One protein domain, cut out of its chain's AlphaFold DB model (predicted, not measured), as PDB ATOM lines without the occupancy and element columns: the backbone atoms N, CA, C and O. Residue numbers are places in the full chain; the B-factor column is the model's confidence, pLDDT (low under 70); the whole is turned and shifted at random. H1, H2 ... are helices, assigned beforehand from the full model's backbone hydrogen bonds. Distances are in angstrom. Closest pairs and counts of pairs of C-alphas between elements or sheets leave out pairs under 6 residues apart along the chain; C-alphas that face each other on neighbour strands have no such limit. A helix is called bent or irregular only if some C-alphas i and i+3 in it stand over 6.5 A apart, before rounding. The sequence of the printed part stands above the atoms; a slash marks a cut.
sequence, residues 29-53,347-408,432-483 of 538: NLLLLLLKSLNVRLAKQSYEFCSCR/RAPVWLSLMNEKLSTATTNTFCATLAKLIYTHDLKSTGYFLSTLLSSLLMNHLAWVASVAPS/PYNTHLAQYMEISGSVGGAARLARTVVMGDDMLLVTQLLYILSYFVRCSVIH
ATOM      1  N   ASN A  29       1.783  48.997  37.146       37.97
ATOM      2  CA  ASN A  29       3.016  48.293  36.851       37.97
ATOM      3  C   ASN A  29       3.065  46.926  37.571       37.97
ATOM      4  O   ASN A  29       4.039  46.192  37.455       37.97
ATOM      5  N   LEU A  30       1.984  46.571  38.285       35.31
ATOM      6  CA  LEU A  30       1.709  45.307  38.964       35.31
ATOM      7  C   LEU A  30       0.754  44.382  38.202       35.31
ATOM      8  O   LEU A  30       0.473  43.299  38.707       35.31
ATOM      9  N   LEU A  31       0.348  44.710  36.969       34.88
ATOM     10  CA  LEU A  31      -0.018  43.632  36.039       34.88
ATOM     11  C   LEU A  31       1.218  42.740  35.761       34.88
ATOM     12  O   LEU A  31       1.078  41.556  35.482       34.88
ATOM     13  N   LEU A  32       2.431  43.291  35.937       35.09
ATOM     14  CA  LEU A  32       3.714  42.581  35.846       35.09
ATOM     15  C   LEU A  32       4.223  41.985  37.171       35.09
ATOM     16  O   LEU A  32       4.960  41.007  37.156       35.09
ATOM     17  N   LEU A  33       3.834  42.502  38.339       33.12
ATOM     18  CA  LEU A  33       4.343  41.990  39.626       33.12
ATOM     19  C   LEU A  33       3.571  40.761  40.148       33.12
ATOM     20  O   LEU A  33       4.084  40.055  41.018       33.12
ATOM     21  N   LEU A  34       2.418  40.416  39.560       37.31
ATOM     22  CA  LEU A  34       1.764  39.120  39.798       37.31
ATOM     23  C   LEU A  34       2.465  37.934  39.131       37.31
ATOM     24  O   LEU A  34       2.126  36.786  39.404       37.31
ATOM     25  N   LEU A  35       3.510  38.175  38.343       38.97
ATOM     26  CA  LEU A  35       4.382  37.109  37.873       38.97
ATOM     27  C   LEU A  35       5.420  36.649  38.893       38.97
ATOM     28  O   LEU A  35       6.160  35.713  38.617       38.97
ATOM     29  N   LYS A  36       5.413  37.193  40.118       35.31
ATOM     30  CA  LYS A  36       6.192  36.626  41.232       35.31
ATOM     31  C   LYS A  36       5.779  35.194  41.595       35.31
ATOM     32  O   LYS A  36       6.650  34.402  41.929       35.31
ATOM     33  N   SER A  37       4.488  34.848  41.503       36.00
ATOM     34  CA  SER A  37       3.997  33.484  41.783       36.00
ATOM     35  C   SER A  37       3.838  32.622  40.527       36.00
ATOM     36  O   SER A  37       3.810  31.395  40.619       36.00
ATOM     37  N   LEU A  38       3.719  33.242  39.351       41.66
ATOM     38  CA  LEU A  38       3.489  32.530  38.093       41.66
ATOM     39  C   LEU A  38       4.797  32.045  37.427       41.66
ATOM     40  O   LEU A  38       4.742  31.091  36.651       41.66
ATOM     41  N   ASN A  39       5.968  32.619  37.758       40.66
ATOM     42  CA  ASN A  39       7.257  32.295  37.111       40.66
ATOM     43  C   ASN A  39       7.701  30.825  37.272       40.66
ATOM     44  O   ASN A  39       8.485  30.324  36.477       40.66
ATOM     45  N   VAL A  40       7.183  30.104  38.276       41.41
ATOM     46  CA  VAL A  40       7.533  28.688  38.509       41.41
ATOM     47  C   VAL A  40       6.515  27.716  37.889       41.41
ATOM     48  O   VAL A  40       6.848  26.558  37.654       41.41
ATOM     49  N   ARG A  41       5.283  28.154  37.574       38.78
ATOM     50  CA  ARG A  41       4.203  27.260  37.089       38.78
ATOM     51  C   ARG A  41       3.714  27.530  35.666       38.78
ATOM     52  O   ARG A  41       3.173  26.618  35.048       38.78
ATOM     53  N   LEU A  42       3.933  28.723  35.108       42.72
ATOM     54  CA  LEU A  42       3.521  29.032  33.730       42.72
ATOM     55  C   LEU A  42       4.299  28.265  32.655       42.72
ATOM     56  O   LEU A  42       3.795  28.113  31.546       42.72
ATOM     57  N   ALA A  43       5.493  27.757  32.968       40.94
ATOM     58  CA  ALA A  43       6.396  27.169  31.980       40.94
ATOM     59  C   ALA A  43       5.873  25.886  31.295       40.94
ATOM     60  O   ALA A  43       6.526  25.397  30.376       40.94
ATOM     61  N   LYS A  44       4.728  25.314  31.709       40.62
ATOM     62  CA  LYS A  44       4.241  24.047  31.132       40.62
ATOM     63  C   LYS A  44       2.778  23.983  30.670       40.62
ATOM     64  O   LYS A  44       2.468  23.015  29.988       40.62
ATOM     65  N   GLN A  45       1.891  24.944  30.963       39.25
ATOM     66  CA  GLN A  45       0.443  24.736  30.709       39.25
ATOM     67  C   GLN A  45      -0.377  25.902  30.122       39.25
ATOM     68  O   GLN A  45      -1.565  25.712  29.881       39.25
ATOM     69  N   SER A  46       0.185  27.080  29.833       47.78
ATOM     70  CA  SER A  46      -0.626  28.241  29.396       47.78
ATOM     71  C   SER A  46      -0.134  28.869  28.089       47.78
ATOM     72  O   SER A  46       0.195  30.051  28.049       47.78
ATOM     73  N   TYR A  47      -0.089  28.069  27.020       49.69
ATOM     74  CA  TYR A  47       0.347  28.499  25.680       49.69
ATOM     75  C   TYR A  47      -0.742  29.196  24.842       49.69
ATOM     76  O   TYR A  47      -0.425  29.778  23.810       49.69
ATOM     77  N   GLU A  48      -2.012  29.159  25.260       56.69
ATOM     78  CA  GLU A  48      -3.127  29.613  24.411       56.69
ATOM     79  C   GLU A  48      -3.266  31.147  24.348       56.69
ATOM     80  O   GLU A  48      -3.467  31.704  23.272       56.69
ATOM     81  N   PHE A  49      -3.084  31.860  25.470       55.66
ATOM     82  CA  PHE A  49      -3.338  33.313  25.544       55.66
ATOM     83  C   PHE A  49      -2.120  34.164  25.937       55.66
ATOM     84  O   PHE A  49      -2.127  35.383  25.739       55.66
ATOM     85  N   CYS A  50      -1.065  33.547  26.473       56.69
ATOM     86  CA  CYS A  50       0.131  34.231  26.960       56.69
ATOM     87  C   CYS A  50       1.367  33.772  26.186       56.69
ATOM     88  O   CYS A  50       1.536  32.588  25.912       56.69
ATOM     89  N   SER A  51       2.261  34.708  25.875       57.06
ATOM     90  CA  SER A  51       3.576  34.405  25.309       57.06
ATOM     91  C   SER A  51       4.677  34.874  26.254       57.06
ATOM     92  O   SER A  51       4.686  36.033  26.681       57.06
ATOM     93  N   CYS A  52       5.623  33.985  26.552       51.34
ATOM     94  CA  CYS A  52       6.918  34.374  27.103       51.34
ATOM     95  C   CYS A  52       7.799  34.925  25.976       51.34
ATOM     96  O   CYS A  52       7.705  34.474  24.832       51.34
ATOM     97  N   ARG A  53       8.667  35.886  26.299       51.00
ATOM     98  CA  ARG A  53       9.699  36.353  25.367       51.00
ATOM     99  C   ARG A  53      10.613  35.165  25.035       51.00
ATOM    100  O   ARG A  53      11.129  34.528  25.950       51.00
ATOM    101  N   ARG A 347      -0.656  37.566  24.521       69.12
ATOM    102  CA  ARG A 347      -0.223  37.484  23.122       69.12
ATOM    103  C   ARG A 347      -1.051  38.413  22.235       69.12
ATOM    104  O   ARG A 347      -0.513  39.097  21.371       69.12
ATOM    105  N   ALA A 348      -2.361  38.422  22.459       72.44
ATOM    106  CA  ALA A 348      -3.322  39.151  21.647       72.44
ATOM    107  C   ALA A 348      -4.461  39.686  22.538       72.44
ATOM    108  O   ALA A 348      -5.470  39.003  22.715       72.44
ATOM    109  N   PRO A 349      -4.310  40.883  23.140       82.62
ATOM    110  CA  PRO A 349      -5.380  41.521  23.909       82.62
ATOM    111  C   PRO A 349      -6.634  41.698  23.047       82.62
ATOM    112  O   PRO A 349      -6.527  42.181  21.919       82.62
ATOM    113  N   VAL A 350      -7.810  41.336  23.562       84.19
ATOM    114  CA  VAL A 350      -9.051  41.259  22.770       84.19
ATOM    115  C   VAL A 350      -9.361  42.594  22.101       84.19
ATOM    116  O   VAL A 350      -9.527  42.633  20.887       84.19
ATOM    117  N   TRP A 351      -9.368  43.698  22.858       85.00
ATOM    118  CA  TRP A 351      -9.684  45.023  22.316       85.00
ATOM    119  C   TRP A 351      -8.780  45.418  21.141       85.00
ATOM    120  O   TRP A 351      -9.272  45.881  20.119       85.00
ATOM    121  N   LEU A 352      -7.467  45.192  21.255       80.88
ATOM    122  CA  LEU A 352      -6.510  45.534  20.199       80.88
ATOM    123  C   LEU A 352      -6.619  44.595  18.993       80.88
ATOM    124  O   LEU A 352      -6.443  45.032  17.861       80.88
ATOM    125  N   SER A 353      -6.922  43.318  19.225       83.19
ATOM    126  CA  SER A 353      -7.118  42.330  18.160       83.19
ATOM    127  C   SER A 353      -8.388  42.590  17.353       83.19
ATOM    128  O   SER A 353      -8.385  42.370  16.148       83.19
ATOM    129  N   LEU A 354      -9.445  43.107  17.987       83.12
ATOM    130  CA  LEU A 354     -10.676  43.508  17.301       83.12
ATOM    131  C   LEU A 354     -10.470  44.709  16.365       83.12
ATOM    132  O   LEU A 354     -11.175  44.829  15.369       83.12
ATOM    133  N   MET A 355      -9.485  45.568  16.647       78.06
ATOM    134  CA  MET A 355      -9.102  46.681  15.763       78.06
ATOM    135  C   MET A 355      -8.358  46.211  14.504       78.06
ATOM    136  O   MET A 355      -8.149  46.999  13.587       78.06
ATOM    137  N   ASN A 356      -7.922  44.947  14.458       77.25
ATOM    138  CA  ASN A 356      -7.301  44.347  13.286       77.25
ATOM    139  C   ASN A 356      -8.350  43.541  12.508       77.25
ATOM    140  O   ASN A 356      -8.791  42.485  12.963       77.25
ATOM    141  N   GLU A 357      -8.708  44.011  11.313       75.75
ATOM    142  CA  GLU A 357      -9.744  43.401  10.464       75.75
ATOM    143  C   GLU A 357      -9.521  41.900  10.232       75.75
ATOM    144  O   GLU A 357     -10.466  41.115  10.292       75.75
ATOM    145  N   LYS A 358      -8.262  41.472  10.067       78.81
ATOM    146  CA  LYS A 358      -7.913  40.068   9.794       78.81
ATOM    147  C   LYS A 358      -8.180  39.129  10.973       78.81
ATOM    148  O   LYS A 358      -8.458  37.952  10.770       78.81
ATOM    149  N   LEU A 359      -8.052  39.627  12.203       76.62
ATOM    150  CA  LEU A 359      -8.158  38.828  13.433       76.62
ATOM    151  C   LEU A 359      -9.508  39.003  14.137       76.62
ATOM    152  O   LEU A 359      -9.802  38.269  15.083       76.62
ATOM    153  N   SER A 360     -10.320  39.961  13.689       81.19
ATOM    154  CA  SER A 360     -11.557  40.368  14.350       81.19
ATOM    155  C   SER A 360     -12.575  39.230  14.462       81.19
ATOM    156  O   SER A 360     -13.081  38.966  15.553       81.19
ATOM    157  N   THR A 361     -12.819  38.483  13.381       85.25
ATOM    158  CA  THR A 361     -13.824  37.402  13.349       85.25
ATOM    159  C   THR A 361     -13.468  36.250  14.290       85.25
ATOM    160  O   THR A 361     -14.271  35.868  15.143       85.25
ATOM    161  N   ALA A 362     -12.236  35.742  14.202       86.06
ATOM    162  CA  ALA A 362     -11.744  34.673  15.069       86.06
ATOM    163  C   ALA A 362     -11.725  35.102  16.545       86.06
ATOM    164  O   ALA A 362     -12.235  34.387  17.406       86.06
ATOM    165  N   THR A 363     -11.208  36.303  16.832       86.88
ATOM    166  CA  THR A 363     -11.150  36.843  18.199       86.88
ATOM    167  C   THR A 363     -12.547  37.014  18.792       86.88
ATOM    168  O   THR A 363     -12.755  36.679  19.956       86.88
ATOM    169  N   THR A 364     -13.515  37.495  18.005       89.88
ATOM    170  CA  THR A 364     -14.903  37.687  18.453       89.88
ATOM    171  C   THR A 364     -15.539  36.362  18.859       89.88
ATOM    172  O   THR A 364     -16.104  36.263  19.947       89.88
ATOM    173  N   ASN A 365     -15.389  35.321  18.037       90.69
ATOM    174  CA  ASN A 365     -15.940  33.999  18.336       90.69
ATOM    175  C   ASN A 365     -15.335  33.410  19.619       90.69
ATOM    176  O   ASN A 365     -16.070  32.965  20.504       90.69
ATOM    177  N   THR A 366     -14.007  33.465  19.766       89.81
ATOM    178  CA  THR A 366     -13.314  32.982  20.971       89.81
ATOM    179  C   THR A 366     -13.695  33.787  22.214       89.81
ATOM    180  O   THR A 366     -13.918  33.205  23.279       89.81
ATOM    181  N   PHE A 367     -13.815  35.111  22.092       93.00
ATOM    182  CA  PHE A 367     -14.260  35.990  23.171       93.00
ATOM    183  C   PHE A 367     -15.677  35.644  23.630       93.00
ATOM    184  O   PHE A 367     -15.874  35.384  24.815       93.00
ATOM    185  N   CYS A 368     -16.642  35.568  22.710       94.75
ATOM    186  CA  CYS A 368     -18.033  35.253  23.030       94.75
ATOM    187  C   CYS A 368     -18.172  33.866  23.671       94.75
ATOM    188  O   CYS A 368     -18.834  33.735  24.700       94.75
ATOM    189  N   ALA A 369     -17.497  32.847  23.128       93.56
ATOM    190  CA  ALA A 369     -17.515  31.496  23.690       93.56
ATOM    191  C   ALA A 369     -16.912  31.448  25.106       93.56
ATOM    192  O   ALA A 369     -17.487  30.849  26.017       93.56
ATOM    193  N   THR A 370     -15.773  32.117  25.314       91.06
ATOM    194  CA  THR A 370     -15.101  32.168  26.622       91.06
ATOM    195  C   THR A 370     -15.928  32.947  27.643       91.06
ATOM    196  O   THR A 370     -16.072  32.504  28.782       91.06
ATOM    197  N   LEU A 371     -16.517  34.077  27.242       94.06
ATOM    198  CA  LEU A 371     -17.373  34.892  28.099       94.06
ATOM    199  C   LEU A 371     -18.629  34.118  28.511       94.06
ATOM    200  O   LEU A 371     -18.928  34.047  29.701       94.06
ATOM    201  N   ALA A 372     -19.319  33.485  27.559       94.38
ATOM    202  CA  ALA A 372     -20.502  32.672  27.833       94.38
ATOM    203  C   ALA A 372     -20.184  31.524  28.802       94.38
ATOM    204  O   ALA A 372     -20.905  31.312  29.779       94.38
ATOM    205  N   LYS A 373     -19.052  30.836  28.590       93.50
ATOM    206  CA  LYS A 373     -18.569  29.792  29.498       93.50
ATOM    207  C   LYS A 373     -18.348  30.329  30.911       93.50
ATOM    208  O   LYS A 373     -18.785  29.691  31.868       93.50
ATOM    209  N   LEU A 374     -17.685  31.478  31.064       91.94
ATOM    210  CA  LEU A 374     -17.415  32.071  32.378       91.94
ATOM    211  C   LEU A 374     -18.687  32.552  33.082       91.94
ATOM    212  O   LEU A 374     -18.810  32.325  34.281       91.94
ATOM    213  N   ILE A 375     -19.642  33.144  32.358       93.06
ATOM    214  CA  ILE A 375     -20.946  33.538  32.914       93.06
ATOM    215  C   ILE A 375     -21.676  32.304  33.453       93.06
ATOM    216  O   ILE A 375     -22.060  32.274  34.619       93.06
ATOM    217  N   TYR A 376     -21.788  31.249  32.641       92.81
ATOM    218  CA  TYR A 376     -22.496  30.024  33.021       92.81
ATOM    219  C   TYR A 376     -21.894  29.337  34.256       92.81
ATOM    220  O   TYR A 376     -22.609  28.778  35.083       92.81
ATOM    221  N   THR A 377     -20.567  29.375  34.389       90.44
ATOM    222  CA  THR A 377     -19.847  28.643  35.441       90.44
ATOM    223  C   THR A 377     -19.593  29.464  36.704       90.44
ATOM    224  O   THR A 377     -19.579  28.899  37.795       90.44
ATOM    225  N   HIS A 378     -19.386  30.778  36.582       87.75
ATOM    226  CA  HIS A 378     -18.899  31.624  37.676       87.75
ATOM    227  C   HIS A 378     -19.817  32.808  38.012       87.75
ATOM    228  O   HIS A 378     -19.564  33.464  39.023       87.75
ATOM    229  N   ASP A 379     -20.884  33.080  37.253       91.44
ATOM    230  CA  ASP A 379     -21.819  34.190  37.518       91.44
ATOM    231  C   ASP A 379     -23.176  33.721  38.066       91.44
ATOM    232  O   ASP A 379     -24.249  34.149  37.648       91.44
ATOM    233  N   LEU A 380     -23.127  32.799  39.022       89.12
ATOM    234  CA  LEU A 380     -24.300  32.207  39.651       89.12
ATOM    235  C   LEU A 380     -24.643  32.940  40.954       89.12
ATOM    236  O   LEU A 380     -23.800  33.577  41.588       89.12
ATOM    237  N   LYS A 381     -25.878  32.767  41.437       86.38
ATOM    238  CA  LYS A 381     -26.276  33.266  42.766       86.38
ATOM    239  C   LYS A 381     -25.415  32.666  43.888       86.38
ATOM    240  O   LYS A 381     -25.136  33.343  44.870       86.38
ATOM    241  N   SER A 382     -24.968  31.416  43.730       83.69
ATOM    242  CA  SER A 382     -24.090  30.720  44.681       83.69
ATOM    243  C   SER A 382     -22.686  31.324  44.764       83.69
ATOM    244  O   SER A 382     -22.081  31.294  45.830       83.69
ATOM    245  N   THR A 383     -22.184  31.902  43.670       82.25
ATOM    246  CA  THR A 383     -20.890  32.600  43.615       82.25
ATOM    247  C   THR A 383     -21.028  34.105  43.854       82.25
ATOM    248  O   THR A 383     -20.047  34.837  43.740       82.25
ATOM    249  N   GLY A 384     -22.237  34.578  44.186       83.44
ATOM    250  CA  GLY A 384     -22.523  35.990  44.432       83.44
ATOM    251  C   GLY A 384     -22.429  36.861  43.181       83.44
ATOM    252  O   GLY A 384     -22.053  38.024  43.298       83.44
ATOM    253  N   TYR A 385     -22.731  36.312  41.997       90.06
ATOM    254  CA  TYR A 385     -22.577  37.014  40.715       90.06
ATOM    255  C   TYR A 385     -21.157  37.585  40.557       90.06
ATOM    256  O   TYR A 385     -20.938  38.788  40.367       90.06
ATOM    257  N   PHE A 386     -20.166  36.708  40.750       89.44
ATOM    258  CA  PHE A 386     -18.756  37.082  40.824       89.44
ATOM    259  C   PHE A 386     -18.280  37.827  39.575       89.44
ATOM    260  O   PHE A 386     -17.609  38.855  39.696       89.44
ATOM    261  N   LEU A 387     -18.628  37.338  38.380       90.25
ATOM    262  CA  LEU A 387     -18.174  37.946  37.131       90.25
ATOM    263  C   LEU A 387     -18.834  39.311  36.922       90.25
ATOM    264  O   LEU A 387     -18.143  40.272  36.591       90.25
ATOM    265  N   SER A 388     -20.134  39.424  37.188       89.94
ATOM    266  CA  SER A 388     -20.863  40.693  37.129       89.94
ATOM    267  C   SER A 388     -20.293  41.731  38.103       89.94
ATOM    268  O   SER A 388     -20.097  42.895  37.740       89.94
ATOM    269  N   THR A 389     -19.941  41.313  39.321       89.44
ATOM    270  CA  THR A 389     -19.312  42.184  40.327       89.44
ATOM    271  C   THR A 389     -17.909  42.620  39.895       89.44
ATOM    272  O   THR A 389     -17.559  43.798  40.003       89.44
ATOM    273  N   LEU A 390     -17.113  41.696  39.349       88.75
ATOM    274  CA  LEU A 390     -15.780  41.977  38.815       88.75
ATOM    275  C   LEU A 390     -15.835  42.984  37.658       88.75
ATOM    276  O   LEU A 390     -15.082  43.960  37.660       88.75
ATOM    277  N   LEU A 391     -16.729  42.772  36.690       90.50
ATOM    278  CA  LEU A 391     -16.900  43.670  35.548       90.50
ATOM    279  C   LEU A 391     -17.390  45.049  35.988       90.50
ATOM    280  O   LEU A 391     -16.853  46.051  35.524       90.50
ATOM    281  N   SER A 392     -18.327  45.112  36.935       88.75
ATOM    282  CA  SER A 392     -18.797  46.379  37.507       88.75
ATOM    283  C   SER A 392     -17.647  47.153  38.155       88.75
ATOM    284  O   SER A 392     -17.412  48.314  37.822       88.75
ATOM    285  N   SER A 393     -16.853  46.491  39.002       86.62
ATOM    286  CA  SER A 393     -15.673  47.098  39.627       86.62
ATOM    287  C   SER A 393     -14.637  47.555  38.597       86.62
ATOM    288  O   SER A 393     -13.991  48.584  38.795       86.62
ATOM    289  N   LEU A 394     -14.446  46.807  37.507       86.69
ATOM    290  CA  LEU A 394     -13.508  47.187  36.456       86.69
ATOM    291  C   LEU A 394     -14.005  48.422  35.698       86.69
ATOM    292  O   LEU A 394     -13.258  49.389  35.577       86.69
ATOM    293  N   LEU A 395     -15.258  48.422  35.242       87.75
ATOM    294  CA  LEU A 395     -15.841  49.503  34.442       87.75
ATOM    295  C   LEU A 395     -15.974  50.819  35.217       87.75
ATOM    296  O   LEU A 395     -15.834  51.882  34.615       87.75
ATOM    297  N   MET A 396     -16.189  50.762  36.536       84.81
ATOM    298  CA  MET A 396     -16.243  51.950  37.401       84.81
ATOM    299  C   MET A 396     -14.884  52.635  37.592       84.81
ATOM    300  O   MET A 396     -14.834  53.815  37.930       84.81
ATOM    301  N   ASN A 397     -13.785  51.901  37.409       81.44
ATOM    302  CA  ASN A 397     -12.437  52.413  37.645       81.44
ATOM    303  C   ASN A 397     -11.676  52.673  36.332       81.44
ATOM    304  O   ASN A 397     -10.962  53.667  36.219       81.44
ATOM    305  N   HIS A 398     -11.850  51.832  35.312       81.62
ATOM    306  CA  HIS A 398     -11.193  51.956  34.006       81.62
ATOM    307  C   HIS A 398     -12.036  52.758  33.018       81.62
ATOM    308  O   HIS A 398     -12.608  52.205  32.091       81.62
ATOM    309  N   LEU A 399     -12.117  54.077  33.178       80.19
ATOM    310  CA  LEU A 399     -13.097  54.912  32.460       80.19
ATOM    311  C   LEU A 399     -12.829  55.138  30.961       80.19
ATOM    312  O   LEU A 399     -13.627  55.785  30.282       80.19
ATOM    313  N   ALA A 400     -11.736  54.605  30.411       77.00
ATOM    314  CA  ALA A 400     -11.409  54.774  28.996       77.00
ATOM    315  C   ALA A 400     -12.501  54.218  28.064       77.00
ATOM    316  O   ALA A 400     -12.727  54.774  26.989       77.00
ATOM    317  N   TRP A 401     -13.233  53.178  28.482       81.44
ATOM    318  CA  TRP A 401     -14.283  52.585  27.651       81.44
ATOM    319  C   TRP A 401     -15.396  53.574  27.292       81.44
ATOM    320  O   TRP A 401     -15.905  53.500  26.175       81.44
ATOM    321  N   VAL A 402     -15.717  54.533  28.169       78.69
ATOM    322  CA  VAL A 402     -16.796  55.516  27.967       78.69
ATOM    323  C   VAL A 402     -16.590  56.280  26.661       78.69
ATOM    324  O   VAL A 402     -17.483  56.350  25.824       78.69
ATOM    325  N   ALA A 403     -15.371  56.767  26.434       69.06
ATOM    326  CA  ALA A 403     -15.022  57.523  25.235       69.06
ATOM    327  C   ALA A 403     -15.003  56.675  23.948       69.06
ATOM    328  O   ALA A 403     -15.039  57.235  22.859       69.06
ATOM    329  N   SER A 404     -14.942  55.346  24.063       70.19
ATOM    330  CA  SER A 404     -14.951  54.433  22.911       70.19
ATOM    331  C   SER A 404     -16.342  53.903  22.542       70.19
ATOM    332  O   SER A 404     -16.513  53.408  21.434       70.19
ATOM    333  N   VAL A 405     -17.318  53.961  23.459       71.62
ATOM    334  CA  VAL A 405     -18.705  53.515  23.204       71.62
ATOM    335  C   VAL A 405     -19.686  54.660  23.038       71.62
ATOM    336  O   VAL A 405     -20.734  54.460  22.433       71.62
ATOM    337  N   ALA A 406     -19.384  55.834  23.601       65.69
ATOM    338  CA  ALA A 406     -20.253  56.984  23.449       65.69
ATOM    339  C   ALA A 406     -20.359  57.316  21.953       65.69
ATOM    340  O   ALA A 406     -19.316  57.432  21.292       65.69
ATOM    341  N   PRO A 407     -21.582  57.453  21.402       53.09
ATOM    342  CA  PRO A 407     -21.730  57.968  20.056       53.09
ATOM    343  C   PRO A 407     -20.994  59.300  20.003       53.09
ATOM    344  O   PRO A 407     -21.031  60.097  20.944       53.09
ATOM    345  N   SER A 408     -20.270  59.529  18.912       49.97
ATOM    346  CA  SER A 408     -19.816  60.878  18.627       49.97
ATOM    347  C   SER A 408     -21.085  61.699  18.517       49.97
ATOM    348  O   SER A 408     -21.792  61.546  17.518       49.97
ATOM    349  N   PRO A 432       3.092  69.555  23.683       56.59
ATOM    350  CA  PRO A 432       3.594  68.312  23.115       56.59
ATOM    351  C   PRO A 432       2.665  67.153  23.494       56.59
ATOM    352  O   PRO A 432       2.420  66.887  24.672       56.59
ATOM    353  N   TYR A 433       2.136  66.459  22.487       62.09
ATOM    354  CA  TYR A 433       1.283  65.291  22.676       62.09
ATOM    355  C   TYR A 433       2.114  64.012  22.568       62.09
ATOM    356  O   TYR A 433       2.571  63.645  21.486       62.09
ATOM    357  N   ASN A 434       2.300  63.319  23.690       70.25
ATOM    358  CA  ASN A 434       2.953  62.017  23.713       70.25
ATOM    359  C   ASN A 434       1.901  60.901  23.595       70.25
ATOM    360  O   ASN A 434       1.106  60.677  24.510       70.25
ATOM    361  N   THR A 435       1.915  60.188  22.468       70.88
ATOM    362  CA  THR A 435       0.980  59.095  22.157       70.88
ATOM    363  C   THR A 435       1.091  57.925  23.133       70.88
ATOM    364  O   THR A 435       0.072  57.381  23.551       70.88
ATOM    365  N   HIS A 436       2.307  57.559  23.546       71.25
ATOM    366  CA  HIS A 436       2.542  56.475  24.502       71.25
ATOM    367  C   HIS A 436       2.064  56.835  25.908       71.25
ATOM    368  O   HIS A 436       1.461  56.005  26.587       71.25
ATOM    369  N   LEU A 437       2.274  58.083  26.334       72.25
ATOM    370  CA  LEU A 437       1.752  58.563  27.613       72.25
ATOM    371  C   LEU A 437       0.219  58.595  27.607       72.25
ATOM    372  O   LEU A 437      -0.407  58.152  28.564       72.25
ATOM    373  N   ALA A 438      -0.392  59.065  26.517       72.19
ATOM    374  CA  ALA A 438      -1.844  59.055  26.374       72.19
ATOM    375  C   ALA A 438      -2.417  57.631  26.481       72.19
ATOM    376  O   ALA A 438      -3.351  57.404  27.249       72.19
ATOM    377  N   GLN A 439      -1.799  56.662  25.799       74.75
ATOM    378  CA  GLN A 439      -2.177  55.252  25.899       74.75
ATOM    379  C   GLN A 439      -2.021  54.716  27.332       74.75
ATOM    380  O   GLN A 439      -2.915  54.039  27.831       74.75
ATOM    381  N   TYR A 440      -0.926  55.038  28.027       74.94
ATOM    382  CA  TYR A 440      -0.736  54.640  29.427       74.94
ATOM    383  C   TYR A 440      -1.850  55.174  30.339       74.94
ATOM    384  O   TYR A 440      -2.372  54.448  31.188       74.94
ATOM    385  N   MET A 441      -2.230  56.437  30.157       73.81
ATOM    386  CA  MET A 441      -3.270  57.086  30.956       73.81
ATOM    387  C   MET A 441      -4.647  56.458  30.725       73.81
ATOM    388  O   MET A 441      -5.409  56.294  31.678       73.81
ATOM    389  N   GLU A 442      -4.940  56.049  29.490       76.00
ATOM    390  CA  GLU A 442      -6.158  55.308  29.142       76.00
ATOM    391  C   GLU A 442      -6.212  53.946  29.837       76.00
ATOM    392  O   GLU A 442      -7.197  53.644  30.510       76.00
ATOM    393  N   ILE A 443      -5.128  53.167  29.758       78.00
ATOM    394  CA  ILE A 443      -5.035  51.859  30.432       78.00
ATOM    395  C   ILE A 443      -5.120  52.031  31.956       78.00
ATOM    396  O   ILE A 443      -5.640  51.165  32.652       78.00
ATOM    397  N   SER A 444      -4.642  53.160  32.484       73.38
ATOM    398  CA  SER A 444      -4.704  53.466  33.915       73.38
ATOM    399  C   SER A 444      -6.061  53.988  34.388       73.38
ATOM    400  O   SER A 444      -6.180  54.360  35.553       73.38
ATOM    401  N   GLY A 445      -7.069  54.094  33.516       71.75
ATOM    402  CA  GLY A 445      -8.368  54.674  33.870       71.75
ATOM    403  C   GLY A 445      -8.306  56.160  34.242       71.75
ATOM    404  O   GLY A 445      -9.281  56.706  34.756       71.75
ATOM    405  N   SER A 446      -7.188  56.834  33.960       69.75
ATOM    406  CA  SER A 446      -6.954  58.236  34.308       69.75
ATOM    407  C   SER A 446      -7.533  59.164  33.241       69.75
ATOM    408  O   SER A 446      -6.848  59.969  32.608       69.75
ATOM    409  N   VAL A 447      -8.831  58.987  33.001       64.19
ATOM    410  CA  VAL A 447      -9.610  59.682  31.979       64.19
ATOM    411  C   VAL A 447     -10.713  60.464  32.692       64.19
ATOM    412  O   VAL A 447     -11.724  59.890  33.084       64.19
ATOM    413  N   GLY A 448     -10.508  61.769  32.905       59.28
ATOM    414  CA  GLY A 448     -11.477  62.647  33.576       59.28
ATOM    415  C   GLY A 448     -10.839  63.734  34.447       59.28
ATOM    416  O   GLY A 448      -9.622  63.907  34.463       59.28
ATOM    417  N   GLY A 449     -11.674  64.488  35.172       45.16
ATOM    418  CA  GLY A 449     -11.232  65.566  36.070       45.16
ATOM    419  C   GLY A 449     -10.542  65.080  37.352       45.16
ATOM    420  O   GLY A 449      -9.693  65.784  37.888       45.16
ATOM    421  N   ALA A 450     -10.852  63.867  37.817       53.28
ATOM    422  CA  ALA A 450     -10.236  63.280  39.007       53.28
ATOM    423  C   ALA A 450      -8.926  62.549  38.663       53.28
ATOM    424  O   ALA A 450      -8.855  61.791  37.694       53.28
ATOM    425  N   ALA A 451      -7.885  62.735  39.479       57.31
ATOM    426  CA  ALA A 451      -6.607  62.027  39.374       57.31
ATOM    427  C   ALA A 451      -6.716  60.578  39.881       57.31
ATOM    428  O   ALA A 451      -6.158  60.220  40.908       57.31
ATOM    429  N   ARG A 452      -7.483  59.732  39.185       65.75
ATOM    430  CA  ARG A 452      -7.622  58.311  39.541       65.75
ATOM    431  C   ARG A 452      -6.673  57.464  38.692       65.75
ATOM    432  O   ARG A 452      -6.598  57.649  37.480       65.75
ATOM    433  N   LEU A 453      -5.956  56.544  39.341       70.81
ATOM    434  CA  LEU A 453      -5.137  55.508  38.709       70.81
ATOM    435  C   LEU A 453      -5.695  54.135  39.103       70.81
ATOM    436  O   LEU A 453      -5.475  53.644  40.209       70.81
ATOM    437  N   ALA A 454      -6.441  53.528  38.190       73.31
ATOM    438  CA  ALA A 454      -7.166  52.278  38.371       73.31
ATOM    439  C   ALA A 454      -6.325  51.076  37.975       73.31
ATOM    440  O   ALA A 454      -5.709  51.084  36.920       73.31
ATOM    441  N   ARG A 455      -6.279  50.038  38.819       75.75
ATOM    442  CA  ARG A 455      -5.356  48.904  38.668       75.75
ATOM    443  C   ARG A 455      -6.034  47.589  39.017       75.75
ATOM    444  O   ARG A 455      -6.621  47.471  40.091       75.75
ATOM    445  N   THR A 456      -5.936  46.611  38.119       77.50
ATOM    446  CA  THR A 456      -6.644  45.330  38.239       77.50
ATOM    447  C   THR A 456      -5.653  44.186  38.395       77.50
ATOM    448  O   THR A 456      -4.766  44.001  37.566       77.50
ATOM    449  N   VAL A 457      -5.820  43.416  39.467       80.62
ATOM    450  CA  VAL A 457      -4.921  42.337  39.888       80.62
ATOM    451  C   VAL A 457      -5.786  41.100  40.107       80.62
ATOM    452  O   VAL A 457      -6.610  41.084  41.013       80.62
ATOM    453  N   VAL A 458      -5.641  40.070  39.277       79.94
ATOM    454  CA  VAL A 458      -6.402  38.817  39.421       79.94
ATOM    455  C   VAL A 458      -5.483  37.765  40.029       79.94
ATOM    456  O   VAL A 458      -4.494  37.394  39.404       79.94
ATOM    457  N   MET A 459      -5.794  37.285  41.237       80.75
ATOM    458  CA  MET A 459      -5.035  36.199  41.869       80.75
ATOM    459  C   MET A 459      -5.912  34.961  42.024       80.75
ATOM    460  O   MET A 459      -7.066  35.040  42.450       80.75
ATOM    461  N   GLY A 460      -5.349  33.807  41.690       75.75
ATOM    462  CA  GLY A 460      -6.018  32.523  41.803       75.75
ATOM    463  C   GLY A 460      -5.036  31.381  41.595       75.75
ATOM    464  O   GLY A 460      -4.010  31.547  40.941       75.75
ATOM    465  N   ASP A 461      -5.360  30.228  42.171       80.31
ATOM    466  CA  ASP A 461      -4.543  29.018  42.048       80.31
ATOM    467  C   ASP A 461      -4.781  28.277  40.721       80.31
ATOM    468  O   ASP A 461      -3.896  27.573  40.237       80.31
ATOM    469  N   ASP A 462      -5.974  28.441  40.135       82.19
ATOM    470  CA  ASP A 462      -6.327  27.882  38.830       82.19
ATOM    471  C   ASP A 462      -5.859  28.813  37.708       82.19
ATOM    472  O   ASP A 462      -6.466  29.847  37.412       82.19
ATOM    473  N   MET A 463      -4.762  28.411  37.074       79.81
ATOM    474  CA  MET A 463      -4.110  29.172  36.019       79.81
ATOM    475  C   MET A 463      -4.947  29.308  34.746       79.81
ATOM    476  O   MET A 463      -4.834  30.329  34.061       79.81
ATOM    477  N   LEU A 464      -5.788  28.321  34.424       82.19
ATOM    478  CA  LEU A 464      -6.641  28.375  33.237       82.19
ATOM    479  C   LEU A 464      -7.737  29.419  33.432       82.19
ATOM    480  O   LEU A 464      -7.930  30.278  32.572       82.19
ATOM    481  N   LEU A 465      -8.379  29.404  34.601       84.50
ATOM    482  CA  LEU A 465      -9.389  30.393  34.962       84.50
ATOM    483  C   LEU A 465      -8.804  31.810  35.018       84.50
ATOM    484  O   LEU A 465      -9.386  32.733  34.456       84.50
ATOM    485  N   VAL A 466      -7.638  31.994  35.651       85.25
ATOM    486  CA  VAL A 466      -6.963  33.306  35.707       85.25
ATOM    487  C   VAL A 466      -6.672  33.824  34.300       85.25
ATOM    488  O   VAL A 466      -6.932  34.988  34.005       85.25
ATOM    489  N   THR A 467      -6.187  32.962  33.409       82.19
ATOM    490  CA  THR A 467      -5.869  33.344  32.029       82.19
ATOM    491  C   THR A 467      -7.127  33.703  31.231       82.19
ATOM    492  O   THR A 467      -7.134  34.719  30.538       82.19
ATOM    493  N   GLN A 468      -8.213  32.936  31.373       86.06
ATOM    494  CA  GLN A 468      -9.504  33.236  30.741       86.06
ATOM    495  C   GLN A 468     -10.095  34.557  31.249       86.06
ATOM    496  O   GLN A 468     -10.572  35.363  30.452       86.06
ATOM    497  N   LEU A 469     -10.009  34.820  32.557       88.06
ATOM    498  CA  LEU A 469     -10.423  36.097  33.133       88.06
ATOM    499  C   LEU A 469      -9.590  37.245  32.558       88.06
ATOM    500  O   LEU A 469     -10.162  38.210  32.068       88.06
ATOM    501  N   LEU A 470      -8.258  37.143  32.542       86.50
ATOM    502  CA  LEU A 470      -7.395  38.182  31.963       86.50
ATOM    503  C   LEU A 470      -7.698  38.435  30.478       86.50
ATOM    504  O   LEU A 470      -7.725  39.591  30.053       86.50
ATOM    505  N   TYR A 471      -7.974  37.380  29.707       84.81
ATOM    506  CA  TYR A 471      -8.387  37.488  28.309       84.81
ATOM    507  C   TYR A 471      -9.694  38.283  28.167       84.81
ATOM    508  O   TYR A 471      -9.723  39.267  27.429       84.81
ATOM    509  N   ILE A 472     -10.737  37.957  28.938       90.56
ATOM    510  CA  ILE A 472     -12.005  38.706  28.922       90.56
ATOM    511  C   ILE A 472     -11.829  40.151  29.400       90.56
ATOM    512  O   ILE A 472     -12.319  41.078  28.755       90.56
ATOM    513  N   LEU A 473     -11.099  40.382  30.494       89.06
ATOM    514  CA  LEU A 473     -10.881  41.730  31.027       89.06
ATOM    515  C   LEU A 473     -10.113  42.623  30.037       89.06
ATOM    516  O   LEU A 473     -10.334  43.834  30.019       89.06
ATOM    517  N   SER A 474      -9.278  42.044  29.165       86.25
ATOM    518  CA  SER A 474      -8.555  42.781  28.117       86.25
ATOM    519  C   SER A 474      -9.455  43.408  27.040       86.25
ATOM    520  O   SER A 474      -8.994  44.257  26.280       86.25
ATOM    521  N   TYR A 475     -10.734  43.025  26.968       88.38
ATOM    522  CA  TYR A 475     -11.735  43.713  26.146       88.38
ATOM    523  C   TYR A 475     -12.243  45.006  26.803       88.38
ATOM    524  O   TYR A 475     -12.499  46.006  26.128       88.38
ATOM    525  N   PHE A 476     -12.407  44.988  28.127       86.19
ATOM    526  CA  PHE A 476     -12.984  46.099  28.885       86.19
ATOM    527  C   PHE A 476     -11.940  47.153  29.274       86.19
ATOM    528  O   PHE A 476     -12.272  48.333  29.385       86.19
ATOM    529  N   VAL A 477     -10.670  46.759  29.421       84.31
ATOM    530  CA  VAL A 477      -9.542  47.694  29.536       84.31
ATOM    531  C   VAL A 477      -9.163  48.180  28.135       84.31
ATOM    532  O   VAL A 477      -8.336  47.581  27.449       84.31
ATOM    533  N   ARG A 478      -9.817  49.255  27.690       81.25
ATOM    534  CA  ARG A 478      -9.672  49.798  26.333       81.25
ATOM    535  C   ARG A 478      -8.590  50.867  26.250       81.25
ATOM    536  O   ARG A 478      -8.421  51.664  27.168       81.25
ATOM    537  N   CYS A 479      -7.896  50.915  25.118       75.75
ATOM    538  CA  CYS A 479      -6.878  51.922  24.832       75.75
ATOM    539  C   CYS A 479      -6.703  52.153  23.327       75.75
ATOM    540  O   CYS A 479      -7.180  51.379  22.493       75.75
ATOM    541  N   SER A 480      -6.019  53.240  22.985       73.81
ATOM    542  CA  SER A 480      -5.633  53.573  21.614       73.81
ATOM    543  C   SER A 480      -4.599  52.595  21.052       73.81
ATOM    544  O   SER A 480      -3.656  52.215  21.750       73.81
ATOM    545  N   VAL A 481      -4.713  52.239  19.770       71.62
ATOM    546  CA  VAL A 481      -3.648  51.522  19.050       71.62
ATOM    547  C   VAL A 481      -2.597  52.533  18.586       71.62
ATOM    548  O   VAL A 481      -2.937  53.572  18.026       71.62
ATOM    549  N   ILE A 482      -1.316  52.236  18.813       68.38
ATOM    550  CA  ILE A 482      -0.198  53.058  18.334       68.38
ATOM    551  C   ILE A 482       0.471  52.327  17.174       68.38
ATOM    552  O   ILE A 482       0.856  51.164  17.305       68.38
ATOM    553  N   HIS A 483       0.635  53.025  16.052       66.25
ATOM    554  CA  HIS A 483       1.352  52.518  14.889       66.25
ATOM    555  C   HIS A 483       2.596  53.369  14.619       66.25
ATOM    556  O   HIS A 483       2.503  54.600  14.622       66.25
TER     557      HIS A 483
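This is residues 29 to 53, 347 to 408 and 432 to 483 of the 538 residues of the protein "FNIP_M domain-containing protein" of Toxocara canis (UniProt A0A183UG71). H3 and H4 meet near their linked ends as a V, and H7 lies in the middle of the domain, packing on H3 and on the short H2. H5 and H6 lie near each other beyond the end of H4, while H1 touches no helix. The printed part has 139 residues with seven named helices, H1 to H7 in order, and no named strand; its class is all helix. It is compact, with a radius of gyration of the C-alphas of 15.8 A and spans of 45 by 39 by 33 A.

H1, residues 35 to 38, begins at C-alpha 35 (4.382, 37.109, 37.873). H2 is residues 350 to 354. H3, residues 357 to 378, is 31.0 A long, with a kink of 28 degrees near residue 364; it is irregular, C-alphas 358 and 361 being 7.4 A apart. H4 is residues 386 to 397, 16.9 A; H5 is 400 to 405; H6 is 435 to 443, 12.5 A. H7, residues 463 to 476, 20.4 A, ends at C-alpha 476 (-12.984, 46.099, 28.885).

H7 touches H3 through residues 468 to 472, at a steep tilt of 59 degrees, opposite ways; the closest C-alphas, Leu 371 and Ile 472, are 6.6 A apart. H2 touches H7, closest at C-alphas 351 and 475, 4.5 A. H3 touches H4 with residues 374 to 378 alone, closest at C-alphas 378 and 386, 6.3 A. H5 and H6 are close but not clearly touching, about perpendicular at 90 degrees. Every O i to N i+4 pair is within hydrogen-bond range in H2 and H6, but 16 of 18 in H3, 7 of 8 in H4, 1 of 2 in H5 and 8 of 10 in H7; H1 is too short for one.

C-alphas 382 and 432 are farthest apart, 51.4 A. The printed part has two cuts: across the first, where 293 residues are not printed, C-alphas 53 and 347 are 10.2 A apart, and across the second, where 23 residues are not printed, C-alphas 408 and 432 are 25.0 A apart. H6 to H7 is a long link. Mean pLDDT of the printed part is 73.2; residues 29 to 53 are among those under 70.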